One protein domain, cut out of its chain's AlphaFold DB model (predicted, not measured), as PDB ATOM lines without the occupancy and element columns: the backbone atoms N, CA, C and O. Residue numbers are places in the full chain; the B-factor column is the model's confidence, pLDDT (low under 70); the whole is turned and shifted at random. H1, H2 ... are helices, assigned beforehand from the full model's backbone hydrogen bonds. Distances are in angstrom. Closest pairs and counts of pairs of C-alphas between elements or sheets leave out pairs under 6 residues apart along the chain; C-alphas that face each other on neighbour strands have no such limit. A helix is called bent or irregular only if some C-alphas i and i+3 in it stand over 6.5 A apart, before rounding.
ATOM      1  N   LEU A  23      41.759  47.460  -8.082       83.75
ATOM      2  CA  LEU A  23      41.068  48.287  -9.065       83.75
ATOM      3  C   LEU A  23      39.923  47.485  -9.691       83.75
ATOM      4  O   LEU A  23      40.081  46.297  -9.983       83.75
ATOM      5  N   SER A  24      38.786  48.143  -9.924       89.69
ATOM      6  CA  SER A  24      37.685  47.527 -10.664       89.69
ATOM      7  C   SER A  24      38.101  47.239 -12.111       89.69
ATOM      8  O   SER A  24      39.032  47.849 -12.648       89.69
ATOM      9  N   THR A  25      37.401  46.316 -12.768       88.38
ATOM     10  CA  THR A  25      37.650  45.962 -14.173       88.38
ATOM     11  C   THR A  25      37.561  47.187 -15.091       88.38
ATOM     12  O   THR A  25      38.354  47.325 -16.019       88.38
ATOM     13  N   GLU A  26      36.644  48.108 -14.798       88.38
ATOM     14  CA  GLU A  26      36.443  49.365 -15.521       88.38
ATOM     15  C   GLU A  26      37.624  50.318 -15.318       88.38
ATOM     16  O   GLU A  26      38.127  50.884 -16.285       88.38
ATOM     17  N   ALA A  27      38.123  50.447 -14.083       89.62
ATOM     18  CA  ALA A  27      39.302  51.261 -13.794       89.62
ATOM     19  C   ALA A  27      40.549  50.716 -14.509       89.62
ATOM     20  O   ALA A  27      41.334  51.481 -15.065       89.62
ATOM     21  N   VAL A  28      40.711  49.389 -14.565       90.31
ATOM     22  CA  VAL A  28      41.795  48.755 -15.332       90.31
ATOM     23  C   VAL A  28      41.635  49.015 -16.835       90.31
ATOM     24  O   VAL A  28      42.628  49.281 -17.513       90.31
ATOM     25  N   ALA A  29      40.410  48.983 -17.366       89.06
ATOM     26  CA  ALA A  29      40.147  49.284 -18.772       89.06
ATOM     27  C   ALA A  29      40.471  50.751 -19.122       89.06
ATOM     28  O   ALA A  29      41.093  51.012 -20.157       89.06
ATOM     29  N   GLU A  30      40.159  51.695 -18.226       89.81
ATOM     30  CA  GLU A  30      40.538  53.102 -18.393       89.81
ATOM     31  C   GLU A  30      42.061  53.282 -18.338       89.81
ATOM     32  O   GLU A  30      42.624  53.979 -19.175       89.81
ATOM     33  N   VAL A  31      42.775  52.581 -17.450       90.88
ATOM     34  CA  VAL A  31      44.252  52.585 -17.445       90.88
ATOM     35  C   VAL A  31      44.814  52.065 -18.774       90.88
ATOM     36  O   VAL A  31      45.750  52.649 -19.324       90.88
ATOM     37  N   MET A  32      44.229  51.006 -19.347       90.38
ATOM     38  CA  MET A  32      44.685  50.453 -20.630       90.38
ATOM     39  C   MET A  32      44.574  51.432 -21.796       90.38
ATOM     40  O   MET A  32      45.377  51.359 -22.728       90.38
ATOM     41  N   LYS A  33      43.622  52.367 -21.753       86.19
ATOM     42  CA  LYS A  33      43.468  53.422 -22.762       86.19
ATOM     43  C   LYS A  33      44.721  54.285 -22.897       86.19
ATOM     44  O   LYS A  33      45.020  54.718 -24.007       86.19
ATOM     45  N   TYR A  34      45.479  54.459 -21.815       88.19
ATOM     46  CA  TYR A  34      46.714  55.242 -21.794       88.19
ATOM     47  C   TYR A  34      47.962  54.441 -22.191       88.19
ATOM     48  O   TYR A  34      49.042  55.014 -22.317       88.19
ATOM     49  N   LEU A  35      47.846  53.129 -22.433       88.50
ATOM     50  CA  LEU A  35      48.983  52.332 -22.897       88.50
ATOM     51  C   LEU A  35      49.387  52.733 -24.326       88.50
ATOM     52  O   LEU A  35      48.519  52.832 -25.194       88.50
ATOM     53  N   PRO A  36      50.682  52.899 -24.628       82.56
ATOM     54  CA  PRO A  36      51.107  53.559 -25.864       82.56
ATOM     55  C   PRO A  36      50.804  52.751 -27.133       82.56
ATOM     56  O   PRO A  36      50.531  53.327 -28.184       82.56
ATOM     57  N   SER A  37      50.787  51.417 -27.055       84.06
ATOM     58  CA  SER A  37      50.473  50.556 -28.200       84.06
ATOM     59  C   SER A  37      49.542  49.400 -27.836       84.06
ATOM     60  O   SER A  37      49.397  49.018 -26.676       84.06
ATOM     61  N   GLY A  38      48.926  48.778 -28.839       83.88
ATOM     62  CA  GLY A  38      48.176  47.538 -28.639       83.88
ATOM     63  C   GLY A  38      49.070  46.362 -28.247       83.88
ATOM     64  O   GLY A  38      48.592  45.416 -27.625       83.88
ATOM     65  N   ALA A  39      50.377  46.419 -28.535       84.06
ATOM     66  CA  ALA A  39      51.324  45.438 -28.017       84.06
ATOM     67  C   ALA A  39      51.515  45.570 -26.497       84.06
ATOM     68  O   ALA A  39      51.667  44.550 -25.824       84.06
ATOM     69  N   ASP A  40      51.458  46.789 -25.949       88.19
ATOM     70  CA  ASP A  40      51.422  47.021 -24.500       88.19
ATOM     71  C   ASP A  40      50.139  46.480 -23.886       88.19
ATOM     72  O   ASP A  40      50.204  45.753 -22.899       88.19
ATOM     73  N   VAL A  41      48.987  46.739 -24.514       88.44
ATOM     74  CA  VAL A  41      47.706  46.165 -24.071       88.44
ATOM     75  C   VAL A  41      47.786  44.634 -24.068       88.44
ATOM     76  O   VAL A  41      47.461  43.998 -23.071       88.44
ATOM     77  N   GLY A  42      48.315  44.024 -25.133       87.06
ATOM     78  CA  GLY A  42      48.505  42.574 -25.212       87.06
ATOM     79  C   GLY A  42      49.514  42.012 -24.199       87.06
ATOM     80  O   GLY A  42      49.385  40.860 -23.787       87.06
ATOM     81  N   ARG A  43      50.518  42.793 -23.771       89.31
ATOM     82  CA  ARG A  43      51.384  42.439 -22.629       89.31
ATOM     83  C   ARG A  43      50.602  42.497 -21.321       89.31
ATOM     84  O   ARG A  43      50.710  41.574 -20.520       89.31
ATOM     85  N   ALA A  44      49.794  43.532 -21.140       89.88
ATOM     86  CA  ALA A  44      48.990  43.744 -19.948       89.88
ATOM     87  C   ALA A  44      47.947  42.622 -19.751       89.88
ATOM     88  O   ALA A  44      47.800  42.092 -18.654       89.88
ATOM     89  N   GLU A  45      47.319  42.138 -20.829       90.69
ATOM     90  CA  GLU A  45      46.413  40.972 -20.812       90.69
ATOM     91  C   GLU A  45      47.062  39.668 -20.307       90.69
ATOM     92  O   GLU A  45      46.356  38.732 -19.909       90.69
ATOM     93  N   ARG A  46      48.398  39.568 -20.355       90.25
ATOM     94  CA  ARG A  46      49.150  38.404 -19.864       90.25
ATOM     95  C   ARG A  46      49.479  38.481 -18.375       90.25
ATOM     96  O   ARG A  46      49.880  37.462 -17.827       90.25
ATOM     97  N   VAL A  47      49.293  39.636 -17.730       89.81
ATOM     98  CA  VAL A  47      49.601  39.827 -16.305       89.81
ATOM     99  C   VAL A  47      48.678  38.975 -15.439       89.81
ATOM    100  O   VAL A  47      49.150  38.165 -14.648       89.81
ATOM    101  N   CYS A  48      47.358  39.116 -15.595       88.81
ATOM    102  CA  CYS A  48      46.389  38.256 -14.914       88.81
ATOM    103  C   CYS A  48      45.007  38.270 -15.593       88.81
ATOM    104  O   CYS A  48      44.762  38.993 -16.562       88.81
ATOM    105  N   ARG A  49      44.077  37.462 -15.065       89.12
ATOM    106  CA  ARG A  49      42.708  37.324 -15.592       89.12
ATOM    107  C   ARG A  49      41.932  38.645 -15.601       89.12
ATOM    108  O   ARG A  49      41.222  38.893 -16.568       89.12
ATOM    109  N   VAL A  50      42.085  39.483 -14.574       90.12
ATOM    110  CA  VAL A  50      41.368  40.769 -14.463       90.12
ATOM    111  C   VAL A  50      41.747  41.703 -15.611       90.12
ATOM    112  O   VAL A  50      40.872  42.255 -16.266       90.12
ATOM    113  N   TRP A  51      43.038  41.803 -15.937       91.12
ATOM    114  CA  TRP A  51      43.519  42.619 -17.056       91.12
ATOM    115  C   TRP A  51      43.032  42.082 -18.406       91.12
ATOM    116  O   TRP A  51      42.643  42.839 -19.294       91.12
ATOM    117  N   ARG A  52      42.986  40.759 -18.570       90.62
ATOM    118  CA  ARG A  52      42.408  40.162 -19.778       90.62
ATOM    119  C   ARG A  52      40.925  40.494 -19.928       90.62
ATOM    120  O   ARG A  52      40.483  40.798 -21.033       90.62
ATOM    121  N   GLU A  53      40.168  40.432 -18.838       90.06
ATOM    122  CA  GLU A  53      38.737  40.728 -18.859       90.06
ATOM    123  C   GLU A  53      38.473  42.221 -19.080       90.06
ATOM    124  O   GLU A  53      37.638  42.569 -19.908       90.06
ATOM    125  N   ALA A  54      39.262  43.102 -18.464       89.50
ATOM    126  CA  ALA A  54      39.191  44.544 -18.681       89.50
ATOM    127  C   ALA A  54      39.389  44.932 -20.154       89.50
ATOM    128  O   ALA A  54      38.640  45.755 -20.675       89.50
ATOM    129  N   SER A  55      40.308  44.282 -20.878       87.19
ATOM    130  CA  SER A  55      40.465  44.522 -22.322       87.19
ATOM    131  C   SER A  55      39.248  44.075 -23.151       87.19
ATOM    132  O   SER A  55      38.950  44.662 -24.195       87.19
ATOM    133  N   ARG A  56      38.521  43.043 -22.696       85.00
ATOM    134  CA  ARG A  56      37.294  42.560 -23.352       85.00
ATOM    135  C   ARG A  56      36.104  43.468 -23.062       85.00
ATOM    136  O   ARG A  56      35.396  43.828 -23.999       85.00
ATOM    137  N   VAL A  57      35.908  43.856 -21.802       83.19
ATOM    138  CA  VAL A  57      34.847  44.784 -21.376       83.19
ATOM    139  C   VAL A  57      35.070  46.159 -22.009       83.19
ATOM    140  O   VAL A  57      34.144  46.760 -22.549       83.19
ATOM    141  N   GLY A  58      36.322  46.614 -22.064       77.94
ATOM    142  CA  GLY A  58      36.708  47.893 -22.650       77.94
ATOM    143  C   GLY A  58      36.820  47.932 -24.174       77.94
ATOM    144  O   GLY A  58      37.413  48.865 -24.716       77.94
ATOM    145  N   LYS A  59      36.265  46.947 -24.898       74.12
ATOM    146  CA  LYS A  59      36.446  46.748 -26.352       74.12
ATOM    147  C   LYS A  59      36.357  48.037 -27.181       74.12
ATOM    148  O   LYS A  59      37.181  48.245 -28.075       74.12
ATOM    149  N   HIS A  60      35.383  48.899 -26.887       69.81
ATOM    150  CA  HIS A  60      35.178  50.149 -27.621       69.81
ATOM    151  C   HIS A  60      36.291  51.182 -27.381       69.81
ATOM    152  O   HIS A  60      36.860  51.698 -28.340       69.81
ATOM    153  N   HIS A  61      36.647  51.470 -26.130       72.62
ATOM    154  CA  HIS A  61      37.614  52.529 -25.822       72.62
ATOM    155  C   HIS A  61      39.074  52.058 -25.880       72.62
ATOM    156  O   HIS A  61      39.961  52.863 -26.156       72.62
ATOM    157  N   VAL A  62      39.340  50.762 -25.684       79.00
ATOM    158  CA  VAL A  62      40.696  50.198 -25.772       79.00
ATOM    159  C   VAL A  62      41.110  49.957 -27.227       79.00
ATOM    160  O   VAL A  62      42.242  50.267 -27.595       79.00
ATOM    161  N   TRP A  63      40.210  49.434 -28.068       85.31
ATOM    162  CA  TRP A  63      40.553  49.005 -29.430       85.31
ATOM    163  C   TRP A  63      39.867  49.818 -30.530       85.31
ATOM    164  O   TRP A  63      40.552  50.248 -31.457       85.31
ATOM    165  N   ALA A  64      38.550  50.040 -30.458       83.38
ATOM    166  CA  ALA A  64      37.810  50.672 -31.560       83.38
ATOM    167  C   ALA A  64      38.233  52.131 -31.788       83.38
ATOM    168  O   ALA A  64      38.592  52.480 -32.908       83.38
ATOM    169  N   ALA A  65      38.326  52.932 -30.721       81.69
ATOM    170  CA  ALA A  65      38.778  54.323 -30.812       81.69
ATOM    171  C   ALA A  65      40.154  54.452 -31.497       81.69
ATOM    172  O   ALA A  65      40.350  55.300 -32.365       81.69
ATOM    173  N   ARG A  66      41.090  53.552 -31.161       82.81
ATOM    174  CA  ARG A  66      42.434  53.527 -31.761       82.81
ATOM    175  C   ARG A  66      42.400  53.155 -33.238       82.81
ATOM    176  O   ARG A  66      43.153  53.710 -34.026       82.81
ATOM    177  N   VAL A  67      41.561  52.190 -33.604       84.25
ATOM    178  CA  VAL A  67      41.403  51.749 -34.993       84.25
ATOM    179  C   VAL A  67      40.791  52.858 -35.848       84.25
ATOM    180  O   VAL A  67      41.285  53.106 -36.946       84.25
ATOM    181  N   ASP A  68      39.755  53.540 -35.362       83.44
ATOM    182  CA  ASP A  68      39.023  54.532 -36.152       83.44
ATOM    183  C   ASP A  68      39.858  55.785 -36.449       83.44
ATOM    184  O   ASP A  68      39.891  56.231 -37.598       83.44
ATOM    185  N   GLU A  69      40.629  56.287 -35.478       77.94
ATOM    186  CA  GLU A  69      41.590  57.376 -35.722       77.94
ATOM    187  C   GLU A  69      42.628  56.980 -36.790       77.94
ATOM    188  O   GLU A  69      43.018  57.775 -37.653       77.94
ATOM    189  N   HIS A  70      43.063  55.719 -36.773       78.81
ATOM    190  CA  HIS A  70      44.110  55.234 -37.666       78.81
ATOM    191  C   HIS A  70      43.608  54.881 -39.067       78.81
ATOM    192  O   HIS A  70      44.380  54.990 -40.018       78.81
ATOM    193  N   LYS A  71      42.322  54.536 -39.236       81.44
ATOM    194  CA  LYS A  71      41.680  54.381 -40.560       81.44
ATOM    195  C   LYS A  71      41.852  55.635 -41.405       81.44
ATOM    196  O   LYS A  71      42.258  55.536 -42.562       81.44
ATOM    197  N   ALA A  72      41.610  56.805 -40.815       78.69
ATOM    198  CA  ALA A  72      41.788  58.080 -41.503       78.69
ATOM    199  C   ALA A  72      43.257  58.306 -41.909       78.69
ATOM    200  O   ALA A  72      43.538  58.651 -43.059       78.69
ATOM    201  N   LYS A  73      44.206  58.036 -41.000       77.88
ATOM    202  CA  LYS A  73      45.651  58.184 -41.265       77.88
ATOM    203  C   LYS A  73      46.143  57.246 -42.368       77.88
ATOM    204  O   LYS A  73      46.837  57.693 -43.279       77.88
ATOM    205  N   ILE A  74      45.747  55.972 -42.329       76.56
ATOM    206  CA  ILE A  74      46.066  54.988 -43.373       76.56
ATOM    207  C   ILE A  74      45.453  55.418 -44.711       76.56
ATOM    208  O   ILE A  74      46.126  55.351 -45.738       76.56
ATOM    209  N   GLY A  75      44.199  55.884 -44.716       75.81
ATOM    210  CA  GLY A  75      43.536  56.401 -45.914       75.81
ATOM    211  C   GLY A  75      44.317  57.546 -46.565       75.81
ATOM    212  O   GLY A  75      44.615  57.489 -47.757       75.81
ATOM    213  N   ASN A  76      44.733  58.534 -45.770       75.00
ATOM    214  CA  ASN A  76      45.537  59.658 -46.250       75.00
ATOM    215  C   ASN A  76      46.909  59.211 -46.768       75.00
ATOM    216  O   ASN A  76      47.291  59.574 -47.876       75.00
ATOM    217  N   ALA A  77      47.626  58.364 -46.024       72.88
ATOM    218  CA  ALA A  77      48.919  57.847 -46.466       72.88
ATOM    219  C   ALA A  77      48.801  57.058 -47.783       72.88
ATOM    220  O   ALA A  77      49.652  57.184 -48.663       72.88
ATOM    221  N   ARG A  78      47.725  56.283 -47.968       75.31
ATOM    222  CA  ARG A  78      47.460  55.582 -49.233       75.31
ATOM    223  C   ARG A  78      47.308  56.546 -50.405       75.31
ATOM    224  O   ARG A  78      47.894  56.293 -51.456       75.31
ATOM    225  N   LEU A  79      46.591  57.655 -50.219       73.75
ATOM    226  CA  LEU A  79      46.461  58.703 -51.237       73.75
ATOM    227  C   LEU A  79      47.806  59.377 -51.540       73.75
ATOM    228  O   LEU A  79      48.147  59.553 -52.707       73.75
ATOM    229  N   THR A  80      48.584  59.718 -50.509       74.00
ATOM    230  CA  THR A  80      49.866  60.425 -50.654       74.00
ATOM    231  C   THR A  80      50.938  59.575 -51.335       74.00
ATOM    232  O   THR A  80      51.662  60.075 -52.191       74.00
ATOM    233  N   TYR A  81      51.037  58.293 -50.978       70.44
ATOM    234  CA  TYR A  81      52.122  57.408 -51.416       70.44
ATOM    235  C   TYR A  81      51.682  56.367 -52.460       70.44
ATOM    236  O   TYR A  81      52.441  55.453 -52.777       70.44
ATOM    237  N   GLY A  82      50.456  56.467 -52.987       68.38
ATOM    238  CA  GLY A  82      49.940  55.562 -54.020       68.38
ATOM    239  C   GLY A  82      49.821  54.098 -53.576       68.38
ATOM    240  O   GLY A  82      49.926  53.190 -54.402       68.38
ATOM    241  N   MET A  83      49.628  53.845 -52.277       68.75
ATOM    242  CA  MET A  83      49.477  52.484 -51.749       68.75
ATOM    243  C   MET A  83      48.078  51.930 -52.072       68.75
ATOM    244  O   MET A  83      47.092  52.668 -52.070       68.75
ATOM    245  N   ARG A  84      47.970  50.621 -52.347       64.44
ATOM    246  CA  ARG A  84      46.681  49.983 -52.683       64.44
ATOM    247  C   ARG A  84      45.666  50.129 -51.541       64.44
ATOM    248  O   ARG A  84      46.006  49.968 -50.369       64.44
ATOM    249  N   ALA A  85      44.414  50.397 -51.909       57.19
ATOM    250  CA  ALA A  85      43.276  50.330 -51.001       57.19
ATOM    251  C   ALA A  85      42.857  48.866 -50.782       57.19
ATOM    252  O   ALA A  85      42.850  48.079 -51.728       57.19
ATOM    253  N   GLY A  86      42.500  48.531 -49.542       57.16
ATOM    254  CA  GLY A  86      42.094  47.186 -49.131       57.16
ATOM    255  C   GLY A  86      43.243  46.390 -48.508       57.16
ATOM    256  O   GLY A  86      44.269  46.147 -49.139       57.16
ATOM    257  N   GLY A  87      43.065  46.002 -47.245       63.06
ATOM    258  CA  GLY A  87      44.017  45.187 -46.490       63.06
ATOM    259  C   GLY A  87      43.344  44.483 -45.312       63.06
ATOM    260  O   GLY A  87      42.153  44.656 -45.066       63.06
ATOM    261  N   ARG A  88      44.107  43.703 -44.533       63.44
ATOM    262  CA  ARG A  88      43.571  42.938 -43.378       63.44
ATOM    263  C   ARG A  88      42.943  43.810 -42.284       63.44
ATOM    264  O   ARG A  88      42.284  43.288 -41.395       63.44
ATOM    265  N   PHE A  89      43.171  45.118 -42.340       69.00
ATOM    266  CA  PHE A  89      42.642  46.091 -41.396       69.00
ATOM    267  C   PHE A  89      41.122  46.279 -41.488       69.00
ATOM    268  O   PHE A  89      40.509  46.712 -40.519       69.00
ATOM    269  N   ASP A  90      40.506  45.919 -42.615       72.12
ATOM    270  CA  ASP A  90      39.075  46.142 -42.849       72.12
ATOM    271  C   ASP A  90      38.196  44.962 -42.375       72.12
ATOM    272  O   ASP A  90      36.973  44.989 -42.518       72.12
ATOM    273  N   HIS A  91      38.795  43.919 -41.785       77.12
ATOM    274  CA  HIS A  91      38.108  42.674 -41.428       77.12
ATOM    275  C   HIS A  91      38.330  42.267 -39.964       77.12
ATOM    276  O   HIS A  91      39.396  42.492 -39.398       77.12
ATOM    277  N   GLY A  92      37.322  41.628 -39.364       83.12
ATOM    278  CA  GLY A  92      37.372  41.124 -37.987       83.12
ATOM    279  C   GLY A  92      36.990  42.154 -36.920       83.12
ATOM    280  O   GLY A  92      36.503  43.247 -37.207       83.12
ATOM    281  N   SER A  93      37.183  41.780 -35.659       87.62
ATOM    282  CA  SER A  93      37.002  42.650 -34.494       87.62
ATOM    283  C   SER A  93      38.061  43.759 -34.439       87.62
ATOM    284  O   SER A  93      39.167  43.589 -34.940       87.62
ATOM    285  N   SER A  94      37.792  44.877 -33.753       87.81
ATOM    286  CA  SER A  94      38.759  45.988 -33.630       87.81
ATOM    287  C   SER A  94      40.124  45.553 -33.077       87.81
ATOM    288  O   SER A  94      41.156  46.086 -33.474       87.81
ATOM    289  N   LYS A  95      40.153  44.551 -32.190       87.12
ATOM    290  CA  LYS A  95      41.405  43.968 -31.693       87.12
ATOM    291  C   LYS A  95      42.149  43.208 -32.792       87.12
ATOM    292  O   LYS A  95      43.354  43.390 -32.945       87.12
ATOM    293  N   GLU A  96      41.451  42.378 -33.565       86.69
ATOM    294  CA  GLU A  96      42.041  41.658 -34.701       86.69
ATOM    295  C   GLU A  96      42.542  42.627 -35.769       86.69
ATOM    296  O   GLU A  96      43.670  42.472 -36.225       86.69
ATOM    297  N   GLN A  97      41.767  43.668 -36.084       86.06
ATOM    298  CA  GLN A  97      42.174  44.749 -36.982       86.06
ATOM    299  C   GLN A  97      43.460  45.416 -36.481       86.06
ATOM    300  O   GLN A  97      44.415  45.559 -37.245       86.06
ATOM    301  N   TYR A  98      43.539  45.740 -35.186       87.31
ATOM    302  CA  TYR A  98      44.744  46.322 -34.594       87.31
ATOM    303  C   TYR A  98      45.954  45.397 -34.738       87.31
ATOM    304  O   TYR A  98      46.999  45.807 -35.235       87.31
ATOM    305  N   VAL A  99      45.826  44.134 -34.326       85.25
ATOM    306  CA  VAL A  99      46.920  43.150 -34.391       85.25
ATOM    307  C   VAL A  99      47.349  42.901 -35.845       85.25
ATOM    308  O   VAL A  99      48.544  42.831 -36.152       85.25
ATOM    309  N   ALA A 100      46.390  42.832 -36.767       83.94
ATOM    310  CA  ALA A 100      46.625  42.670 -38.196       83.94
ATOM    311  C   ALA A 100      47.233  43.914 -38.863       83.94
ATOM    312  O   ALA A 100      47.849  43.787 -39.921       83.94
ATOM    313  N   ALA A 101      47.153  45.086 -38.238       85.69
ATOM    314  CA  ALA A 101      47.799  46.312 -38.700       85.69
ATOM    315  C   ALA A 101      48.972  46.758 -37.815       85.69
ATOM    316  O   ALA A 101      49.525  47.826 -38.039       85.69
ATOM    317  N   ALA A 102      49.393  45.965 -36.829       88.75
ATOM    318  CA  ALA A 102      50.476  46.359 -35.937       88.75
ATOM    319  C   ALA A 102      51.820  46.480 -36.679       88.75
ATOM    320  O   ALA A 102      52.185  45.649 -37.517       88.75
TER     321      ALA A 102
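Overview. This is residues 23 to 102 of the 197 residues of an uncharacterized protein of Vitrella brassicaformis (strain CCMP3155) (UniProt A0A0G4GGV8). One long helix, H4, makes more than half of a rod's length, and three short helices, H1, H2 and H3, cluster beyond its first end, with H1 roughly in line with it. After H4 the chain folds back through the unnamed residues 82 to 93 to a last short helix, H5, which packs on the first part of H4. The printed part has 80 residues with five named helices, in the order H1 to H5, and no named strand; the class is all helix. It is only just compact, close to loose, with a radius of gyration of the C-alphas of 14.0 A and spans of 46 by 17 by 17 A.

Along the chain. H1 is residues 25 to 33, 12.8 A long, and begins at C-alpha 25 at (37.650, 45.962, -14.173). H2 is residues 38 to 44, and H3 is residues 49 to 57, 12.3 A long. H4 is residues 59 to 81, 31.4 A long, ending at C-alpha 81 at (52.122, 57.408, -51.416); it is only just irregular, with C-alphas 62 and 65 6.8 A apart. H5 is residues 94 to 100, ending at C-alpha 100 at (46.625, 42.670, -38.196).

Arrangement. H1 and H3 touch about perpendicular, at 74 degrees; their closest C-alphas, Ala 29 and Ala 54, are 4.8 A apart. H2 and H3, a helical hairpin, only just touch, with 3 pairs of C-alphas within 8 A, closest at Ala 44 and Trp 51, 6.3 A. H4 touches H1 with residues 61 to 62 alone, the same way at a shallow tilt of 18 degrees; the closest C-alphas are Lys 33 and Val 62, 5.2 A. H4 touches H5 with residues 59 to 67 alone, at a steep tilt of 49 degrees, closest at the C-alphas of Ala 64 and Ser 94, 5.2 A. H5 is apart from H1 and H3. Every O i to N i+4 pair is within hydrogen-bond range in H1, H2, H3 and H5, and 15 of 19 are in H4.

Size, cuts and confidence. The C-alphas farthest apart, Leu 23 and Gly 82, are 46.4 A apart. The printed part has no cut; the link from H4 to H5 is long and the other links are tight. The mean pLDDT of the printed part is 82.0, with residue 60 and residues 82 to 89 under 70.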